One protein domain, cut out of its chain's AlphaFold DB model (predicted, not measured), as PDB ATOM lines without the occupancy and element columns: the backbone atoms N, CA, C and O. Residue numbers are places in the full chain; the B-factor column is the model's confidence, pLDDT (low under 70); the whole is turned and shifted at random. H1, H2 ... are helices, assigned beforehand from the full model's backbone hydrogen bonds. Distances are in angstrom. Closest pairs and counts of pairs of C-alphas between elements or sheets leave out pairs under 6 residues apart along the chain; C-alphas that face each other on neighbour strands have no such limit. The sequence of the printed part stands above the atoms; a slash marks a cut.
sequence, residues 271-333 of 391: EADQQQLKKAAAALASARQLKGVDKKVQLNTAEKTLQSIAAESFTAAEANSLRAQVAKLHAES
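What this domain is: This is residues 271 to 333 of the 391 residues of an uncharacterized protein of Synechococcus sp. (strain WH8020) (UniProt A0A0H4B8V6). Three helices lie side by side in an elongated up-and-down bundle, each running against the one before; H1 and H2 make a close hairpin, and H3 folds back over the two. The printed part has 63 residues, with H1, H2 and H3 in chain order and no named strand: all helix. It is compact, radius of gyration of the C-alphas 11.1 A, spanning 34 by 18 by 14 A.

Where its parts are: Find C-alpha 271 at (156.861, 132.188, 167.981); from there H1, the longest helix, runs 27.9 A through residues 271 to 289. H2 is residues 292 to 307, 23.0 A. H3, residues 316 to 331, runs 22.6 A to C-alpha 331 at (131.442, 146.066, 156.605).

How they stand to each other: Look at Ala 280 and Ala 302, the closest C-alphas of the hairpin H1 and H2, which touch at 4.2 A, a shallow tilt of 19 degrees, opposite ways. With residues 277 to 284 alone, H1 touches H3, closest at C-alphas 277 and 319, 6.4 A, a shallow tilt of 22 degrees, the same way. H2 and H3, also a hairpin, touch through residues 299 to 306 of H2 alone, closest at C-alphas 306 and 319, 6.1 A, a shallow tilt of 25 degrees. Every O i to N i+4 pair is within hydrogen-bond range in H2 and H3, and 14 of 15 in H1.

The domain as a whole: The C-alphas of Gly 292 and Glu 312, the two farthest apart, are 34.2 A apart. The link from H1 to H2 is tight, that from H2 to H3 short. The printed part has no cut, and no printed residue is under pLDDT 70.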
ATOM      1  N   GLU A 271     156.053 131.340 168.868       95.00
ATOM      2  CA  GLU A 271     156.861 132.188 167.981       95.00
ATOM      3  C   GLU A 271     156.319 132.186 166.542       95.00
ATOM      4  O   GLU A 271     156.265 133.239 165.898       95.00
ATOM      5  N   ALA A 272     155.872 131.030 166.040       95.31
ATOM      6  CA  ALA A 272     155.229 130.927 164.732       95.31
ATOM      7  C   ALA A 272     153.908 131.716 164.680       95.31
ATOM      8  O   ALA A 272     153.690 132.480 163.734       95.31
ATOM      9  N   ASP A 273     153.070 131.609 165.711       95.62
ATOM     10  CA  ASP A 273     151.824 132.374 165.836       95.62
ATOM     11  C   ASP A 273     152.101 133.886 165.872       95.62
ATOM     12  O   ASP A 273     151.447 134.662 165.172       95.62
ATOM     13  N   GLN A 274     153.142 134.323 166.591       95.94
ATOM     14  CA  GLN A 274     153.551 135.730 166.614       95.94
ATOM     15  C   GLN A 274     153.990 136.231 165.228       95.94
ATOM     16  O   GLN A 274     153.721 137.378 164.854       95.94
ATOM     17  N   GLN A 275     154.655 135.392 164.431       96.25
ATOM     18  CA  GLN A 275     154.985 135.734 163.045       96.25
ATOM     19  C   GLN A 275     153.735 135.816 162.162       96.25
ATOM     20  O   GLN A 275     153.640 136.725 161.332       96.25
ATOM     21  N   GLN A 276     152.774 134.904 162.331       96.00
ATOM     22  CA  GLN A 276     151.489 134.956 161.628       96.00
ATOM     23  C   GLN A 276     150.722 136.233 161.979       96.00
ATOM     24  O   GLN A 276     150.251 136.926 161.079       96.00
ATOM     25  N   LEU A 277     150.689 136.614 163.256       97.38
ATOM     26  CA  LEU A 277     150.058 137.849 163.712       97.38
ATOM     27  C   LEU A 277     150.660 139.078 163.015       97.38
ATOM     28  O   LEU A 277     149.929 139.918 162.490       97.38
ATOM     29  N   LYS A 278     151.995 139.157 162.931       96.94
ATOM     30  CA  LYS A 278     152.695 140.241 162.216       96.94
ATOM     31  C   LYS A 278     152.345 140.272 160.728       96.94
ATOM     32  O   LYS A 278     152.111 141.348 160.180       96.94
ATOM     33  N   LYS A 279     152.276 139.107 160.071       96.44
ATOM     34  CA  LYS A 279     151.861 138.998 158.661       96.44
ATOM     35  C   LYS A 279     150.423 139.478 158.460       96.44
ATOM     36  O   LYS A 279     150.169 140.258 157.546       96.44
ATOM     37  N   ALA A 280     149.503 139.074 159.336       98.00
ATOM     38  CA  ALA A 280     148.115 139.521 159.295       98.00
ATOM     39  C   ALA A 280     147.991 141.037 159.508       98.00
ATOM     40  O   ALA A 280     147.272 141.703 158.764       98.00
ATOM     41  N   ALA A 281     148.729 141.594 160.472       97.50
ATOM     42  CA  ALA A 281     148.758 143.032 160.723       97.50
ATOM     43  C   ALA A 281     149.271 143.819 159.503       97.50
ATOM     44  O   ALA A 281     148.682 144.836 159.137       97.50
ATOM     45  N   ALA A 282     150.316 143.329 158.828       97.31
ATOM     46  CA  ALA A 282     150.849 143.945 157.612       97.31
ATOM     47  C   ALA A 282     149.863 143.879 156.428       97.31
ATOM     48  O   ALA A 282     149.680 144.870 155.714       97.31
ATOM     49  N   ALA A 283     149.185 142.742 156.242       96.75
ATOM     50  CA  ALA A 283     148.138 142.596 155.229       96.75
ATOM     51  C   ALA A 283     146.962 143.552 155.503       96.75
ATOM     52  O   ALA A 283     146.490 144.239 154.598       96.75
ATOM     53  N   LEU A 284     146.547 143.688 156.765       96.75
ATOM     54  CA  LEU A 284     145.496 144.620 157.175       96.75
ATOM     55  C   LEU A 284     145.905 146.083 156.943       96.75
ATOM     56  O   LEU A 284     145.114 146.869 156.421       96.75
ATOM     57  N   ALA A 285     147.145 146.452 157.278       96.56
ATOM     58  CA  ALA A 285     147.683 147.781 156.993       96.56
ATOM     59  C   ALA A 285     147.675 148.087 155.483       96.56
ATOM     60  O   ALA A 285     147.228 149.158 155.079       96.56
ATOM     61  N   SER A 286     148.068 147.118 154.650       96.19
ATOM     62  CA  SER A 286     148.029 147.238 153.184       96.19
ATOM     63  C   SER A 286     146.594 147.383 152.664       96.19
ATOM     64  O   SER A 286     146.307 148.246 151.835       96.19
ATOM     65  N   ALA A 287     145.651 146.603 153.202       96.19
ATOM     66  CA  ALA A 287     144.237 146.674 152.833       96.19
ATOM     67  C   ALA A 287     143.603 148.051 153.092       96.19
ATOM     68  O   ALA A 287     142.665 148.434 152.395       96.19
ATOM     69  N   ARG A 288     144.096 148.809 154.081       95.12
ATOM     70  CA  ARG A 288     143.620 150.176 154.358       95.12
ATOM     71  C   ARG A 288     144.026 151.181 153.279       95.12
ATOM     72  O   ARG A 288     143.333 152.177 153.105       95.12
ATOM     73  N   GLN A 289     145.125 150.930 152.573       95.75
ATOM     74  CA  GLN A 289     145.664 151.825 151.544       95.75
ATOM     75  C   GLN A 289     145.154 151.475 150.138       95.75
ATOM     76  O   GLN A 289     145.097 152.333 149.257       95.75
ATOM     77  N   LEU A 290     144.773 150.216 149.926       94.00
ATOM     78  CA  LEU A 290     144.318 149.698 148.640       94.00
ATOM     79  C   LEU A 290     142.801 149.864 148.455       94.00
ATOM     80  O   LEU A 290     142.038 150.060 149.403       94.00
ATOM     81  N   LYS A 291     142.339 149.751 147.206       92.81
ATOM     82  CA  LYS A 291     140.916 149.799 146.831       92.81
ATOM     83  C   LYS A 291     140.542 148.581 145.984       92.81
ATOM     84  O   LYS A 291     141.406 147.854 145.505       92.81
ATOM     85  N   GLY A 292     139.242 148.357 145.805       91.31
ATOM     86  CA  GLY A 292     138.729 147.346 144.878       91.31
ATOM     87  C   GLY A 292     139.174 145.915 145.204       91.31
ATOM     88  O   GLY A 292     139.065 145.466 146.347       91.31
ATOM     89  N   VAL A 293     139.628 145.192 144.179       92.50
ATOM     90  CA  VAL A 293     140.000 143.770 144.266       92.50
ATOM     91  C   VAL A 293     141.219 143.563 145.166       92.50
ATOM     92  O   VAL A 293     141.185 142.680 146.020       92.50
ATOM     93  N   ASP A 294     142.240 144.418 145.073       92.94
ATOM     94  CA  ASP A 294     143.476 144.267 145.855       92.94
ATOM     95  C   ASP A 294     143.229 144.414 147.360       92.94
ATOM     96  O   ASP A 294     143.760 143.645 148.163       92.94
ATOM     97  N   LYS A 295     142.334 145.334 147.754       94.56
ATOM     98  CA  LYS A 295     141.866 145.439 149.145       94.56
ATOM     99  C   LYS A 295     141.239 144.126 149.618       94.56
ATOM    100  O   LYS A 295     141.565 143.659 150.706       94.56
ATOM    101  N   LYS A 296     140.360 143.519 148.810       93.81
ATOM    102  CA  LYS A 296     139.710 142.241 149.154       93.81
ATOM    103  C   LYS A 296     140.728 141.105 149.283       93.81
ATOM    104  O   LYS A 296     140.636 140.325 150.224       93.81
ATOM    105  N   VAL A 297     141.719 141.038 148.390       95.50
ATOM    106  CA  VAL A 297     142.801 140.038 148.456       95.50
ATOM    107  C   VAL A 297     143.590 140.167 149.761       95.50
ATOM    108  O   VAL A 297     143.836 139.162 150.433       95.50
ATOM    109  N   GLN A 298     143.943 141.391 150.162       96.75
ATOM    110  CA  GLN A 298     144.673 141.625 151.410       96.75
ATOM    111  C   GLN A 298     143.832 141.329 152.658       96.75
ATOM    112  O   GLN A 298     144.339 140.708 153.591       96.75
ATOM    113  N   LEU A 299     142.544 141.693 152.671       96.56
ATOM    114  CA  LEU A 299     141.646 141.349 153.781       96.56
ATOM    115  C   LEU A 299     141.477 139.832 153.931       96.56
ATOM    116  O   LEU A 299     141.650 139.321 155.034       96.56
ATOM    117  N   ASN A 300     141.261 139.104 152.831       96.25
ATOM    118  CA  ASN A 300     141.175 137.640 152.853       96.25
ATOM    119  C   ASN A 300     142.492 136.997 153.324       96.25
ATOM    120  O   ASN A 300     142.487 135.991 154.031       96.25
ATOM    121  N   THR A 301     143.636 137.578 152.946       96.12
ATOM    122  CA  THR A 301     144.958 137.120 153.406       96.12
ATOM    123  C   THR A 301     145.119 137.325 154.911       96.12
ATOM    124  O   THR A 301     145.554 136.405 155.611       96.12
ATOM    125  N   ALA A 302     144.742 138.502 155.422       97.56
ATOM    126  CA  ALA A 302     144.751 138.796 156.851       97.56
ATOM    127  C   ALA A 302     143.823 137.840 157.613       97.56
ATOM    128  O   ALA A 302     144.243 137.251 158.605       97.56
ATOM    129  N   GLU A 303     142.605 137.618 157.118       97.31
ATOM    130  CA  GLU A 303     141.627 136.717 157.728       97.31
ATOM    131  C   GLU A 303     142.144 135.278 157.809       97.31
ATOM    132  O   GLU A 303     142.198 134.706 158.897       97.31
ATOM    133  N   LYS A 304     142.602 134.710 156.685       97.62
ATOM    134  CA  LYS A 304     143.146 133.346 156.641       97.62
ATOM    135  C   LYS A 304     144.335 133.174 157.587       97.62
ATOM    136  O   LYS A 304     144.451 132.151 158.253       97.62
ATOM    137  N   THR A 305     145.206 134.181 157.660       96.19
ATOM    138  CA  THR A 305     146.372 134.165 158.555       96.19
ATOM    139  C   THR A 305     145.957 134.272 160.023       96.19
ATOM    140  O   THR A 305     146.554 133.634 160.880       96.19
ATOM    141  N   LEU A 306     144.917 135.044 160.343       97.31
ATOM    142  CA  LEU A 306     144.388 135.105 161.705       97.31
ATOM    143  C   LEU A 306     143.671 133.812 162.088       97.31
ATOM    144  O   LEU A 306     143.712 133.436 163.251       97.31
ATOM    145  N   GLN A 307     143.017 133.118 161.155       96.38
ATOM    146  CA  GLN A 307     142.345 131.840 161.425       96.38
ATOM    147  C   GLN A 307     143.321 130.707 161.769       96.38
ATOM    148  O   GLN A 307     142.932 129.786 162.482       96.38
ATOM    149  N   SER A 308     144.577 130.769 161.312       96.06
ATOM    150  CA  SER A 308     145.588 129.768 161.675       96.06
ATOM    151  C   SER A 308     146.159 129.939 163.086       96.06
ATOM    152  O   SER A 308     146.776 129.004 163.588       96.06
ATOM    153  N   ILE A 309     145.936 131.088 163.736       95.94
ATOM    154  CA  ILE A 309     146.363 131.329 165.120       95.94
ATOM    155  C   ILE A 309     145.349 130.692 166.076       95.94
ATOM    156  O   ILE A 309     144.179 131.096 166.116       95.94
ATOM    157  N   ALA A 310     145.811 129.726 166.870       93.38
ATOM    158  CA  ALA A 310     144.986 129.014 167.841       93.38
ATOM    159  C   ALA A 310     144.379 129.957 168.897       93.38
ATOM    160  O   ALA A 310     144.984 130.954 169.293       93.38
ATOM    161  N   ALA A 311     143.184 129.621 169.390       92.94
ATOM    162  CA  ALA A 311     142.497 130.407 170.421       92.94
ATOM    163  C   ALA A 311     143.234 130.406 171.774       92.94
ATOM    164  O   ALA A 311     143.094 131.352 172.541       92.94
ATOM    165  N   GLU A 312     144.030 129.369 172.034       89.81
ATOM    166  CA  GLU A 312     144.837 129.199 173.250       89.81
ATOM    167  C   GLU A 312     146.257 129.785 173.107       89.81
ATOM    168  O   GLU A 312     147.084 129.652 174.001       89.81
ATOM    169  N   SER A 313     146.568 130.432 171.977       93.75
ATOM    170  CA  SER A 313     147.876 131.051 171.748       93.75
ATOM    171  C   SER A 313     148.115 132.239 172.684       93.75
ATOM    172  O   SER A 313     147.205 133.026 172.949       93.75
ATOM    173  N   PHE A 314     149.374 132.481 173.061       93.19
ATOM    174  CA  PHE A 314     149.785 133.701 173.776       93.19
ATOM    175  C   PHE A 314     149.428 134.996 173.026       93.19
ATOM    176  O   PHE A 314     149.338 136.060 173.626       93.19
ATOM    177  N   THR A 315     149.220 134.915 171.708       94.75
ATOM    178  CA  THR A 315     148.836 136.056 170.861       94.75
ATOM    179  C   THR A 315     147.332 136.133 170.584       94.75
ATOM    180  O   THR A 315     146.886 136.975 169.804       94.75
ATOM    181  N   ALA A 316     146.514 135.283 171.217       94.81
ATOM    182  CA  ALA A 316     145.090 135.160 170.911       94.81
ATOM    183  C   ALA A 316     144.299 136.456 171.145       94.81
ATOM    184  O   ALA A 316     143.429 136.794 170.340       94.81
ATOM    185  N   ALA A 317     144.611 137.210 172.204       94.69
ATOM    186  CA  ALA A 317     143.954 138.489 172.485       94.69
ATOM    187  C   ALA A 317     144.202 139.517 171.363       94.69
ATOM    188  O   ALA A 317     143.265 140.141 170.859       94.69
ATOM    189  N   GLU A 318     145.451 139.636 170.912       95.44
ATOM    190  CA  GLU A 318     145.834 140.513 169.802       95.44
ATOM    191  C   GLU A 318     145.228 140.031 168.478       95.44
ATOM    192  O   GLU A 318     144.684 140.831 167.712       95.44
ATOM    193  N   ALA A 319     145.233 138.717 168.232       97.38
ATOM    194  CA  ALA A 319     144.607 138.119 167.057       97.38
ATOM    195  C   ALA A 319     143.098 138.408 167.014       97.38
ATOM    196  O   ALA A 319     142.577 138.785 165.966       97.38
ATOM    197  N   ASN A 320     142.395 138.303 168.146       97.31
ATOM    198  CA  ASN A 320     140.975 138.648 168.258       97.31
ATOM    199  C   ASN A 320     140.712 140.129 167.959       97.31
ATOM    200  O   ASN A 320     139.778 140.449 167.220       97.31
ATOM    201  N   SER A 321     141.564 141.027 168.462       97.44
ATOM    202  CA  SER A 321     141.493 142.455 168.133       97.44
ATOM    203  C   SER A 321     141.651 142.701 166.628       97.44
ATOM    204  O   SER A 321     140.866 143.439 166.027       97.44
ATOM    205  N   LEU A 322     142.611 142.036 165.973       97.50
ATOM    206  CA  LEU A 322     142.791 142.143 164.523       97.50
ATOM    207  C   LEU A 322     141.614 141.542 163.739       97.50
ATOM    208  O   LEU A 322     141.180 142.148 162.762       97.50
ATOM    209  N   ARG A 323     141.041 140.411 164.177       97.62
ATOM    210  CA  ARG A 323     139.838 139.816 163.559       97.62
ATOM    211  C   ARG A 323     138.662 140.797 163.581       97.62
ATOM    212  O   ARG A 323     137.994 140.973 162.563       97.62
ATOM    213  N   ALA A 324     138.457 141.504 164.693       96.81
ATOM    214  CA  ALA A 324     137.434 142.547 164.790       96.81
ATOM    215  C   ALA A 324     137.693 143.718 163.818       96.81
ATOM    216  O   ALA A 324     136.763 144.227 163.190       96.81
ATOM    217  N   GLN A 325     138.957 144.117 163.635       96.62
ATOM    218  CA  GLN A 325     139.329 145.156 162.665       96.62
ATOM    219  C   GLN A 325     139.088 144.717 161.212       96.62
ATOM    220  O   GLN A 325     138.597 145.517 160.415       96.62
ATOM    221  N   VAL A 326     139.392 143.459 160.866       96.38
ATOM    222  CA  VAL A 326     139.084 142.882 159.545       96.38
ATOM    223  C   VAL A 326     137.576 142.922 159.290       96.38
ATOM    224  O   VAL A 326     137.148 143.437 158.256       96.38
ATOM    225  N   ALA A 327     136.763 142.474 160.254       95.25
ATOM    226  CA  ALA A 327     135.304 142.492 160.143       95.25
ATOM    227  C   ALA A 327     134.750 143.910 159.901       95.25
ATOM    228  O   ALA A 327     133.890 144.103 159.039       95.25
ATOM    229  N   LYS A 328     135.296 144.921 160.592       95.12
ATOM    230  CA  LYS A 328     134.921 146.329 160.390       95.12
ATOM    231  C   LYS A 328     135.238 146.816 158.968       95.12
ATOM    232  O   LYS A 328     134.381 147.406 158.318       95.12
ATOM    233  N   LEU A 329     136.430 146.512 158.448       92.25
ATOM    234  CA  LEU A 329     136.839 146.910 157.092       92.25
ATOM    235  C   LEU A 329     136.050 146.192 155.982       92.25
ATOM    236  O   LEU A 329     135.880 146.755 154.891       92.25
ATOM    237  N   HIS A 330     135.565 144.972 156.241       90.38
ATOM    238  CA  HIS A 330     134.618 144.290 155.355       90.38
ATOM    239  C   HIS A 330     133.258 144.987 155.337       90.38
ATOM    240  O   HIS A 330     132.726 145.213 154.252       90.38
ATOM    241  N   ALA A 331     132.726 145.371 156.500       88.62
ATOM    242  CA  ALA A 331     131.442 146.066 156.605       88.62
ATOM    243  C   ALA A 331     131.455 147.461 155.949       88.62
ATOM    244  O   ALA A 331     130.460 147.878 155.362       88.62
ATOM    245  N   GLU A 332     132.587 148.167 156.006       83.94
ATOM    246  CA  GLU A 332     132.773 149.488 155.386       83.94
ATOM    247  C   GLU A 332     133.041 149.432 153.874       83.94
ATOM    248  O   GLU A 332     133.040 150.465 153.205       83.94
ATOM    249  N   SER A 333     133.311 148.252 153.309       72.94
ATOM    250  CA  SER A 333     133.502 148.135 151.864       72.94
ATOM    251  C   SER A 333     132.138 148.289 151.185       72.94
ATOM    252  O   SER A 333     131.270 147.442 151.402       72.94
TER     253      SER A 333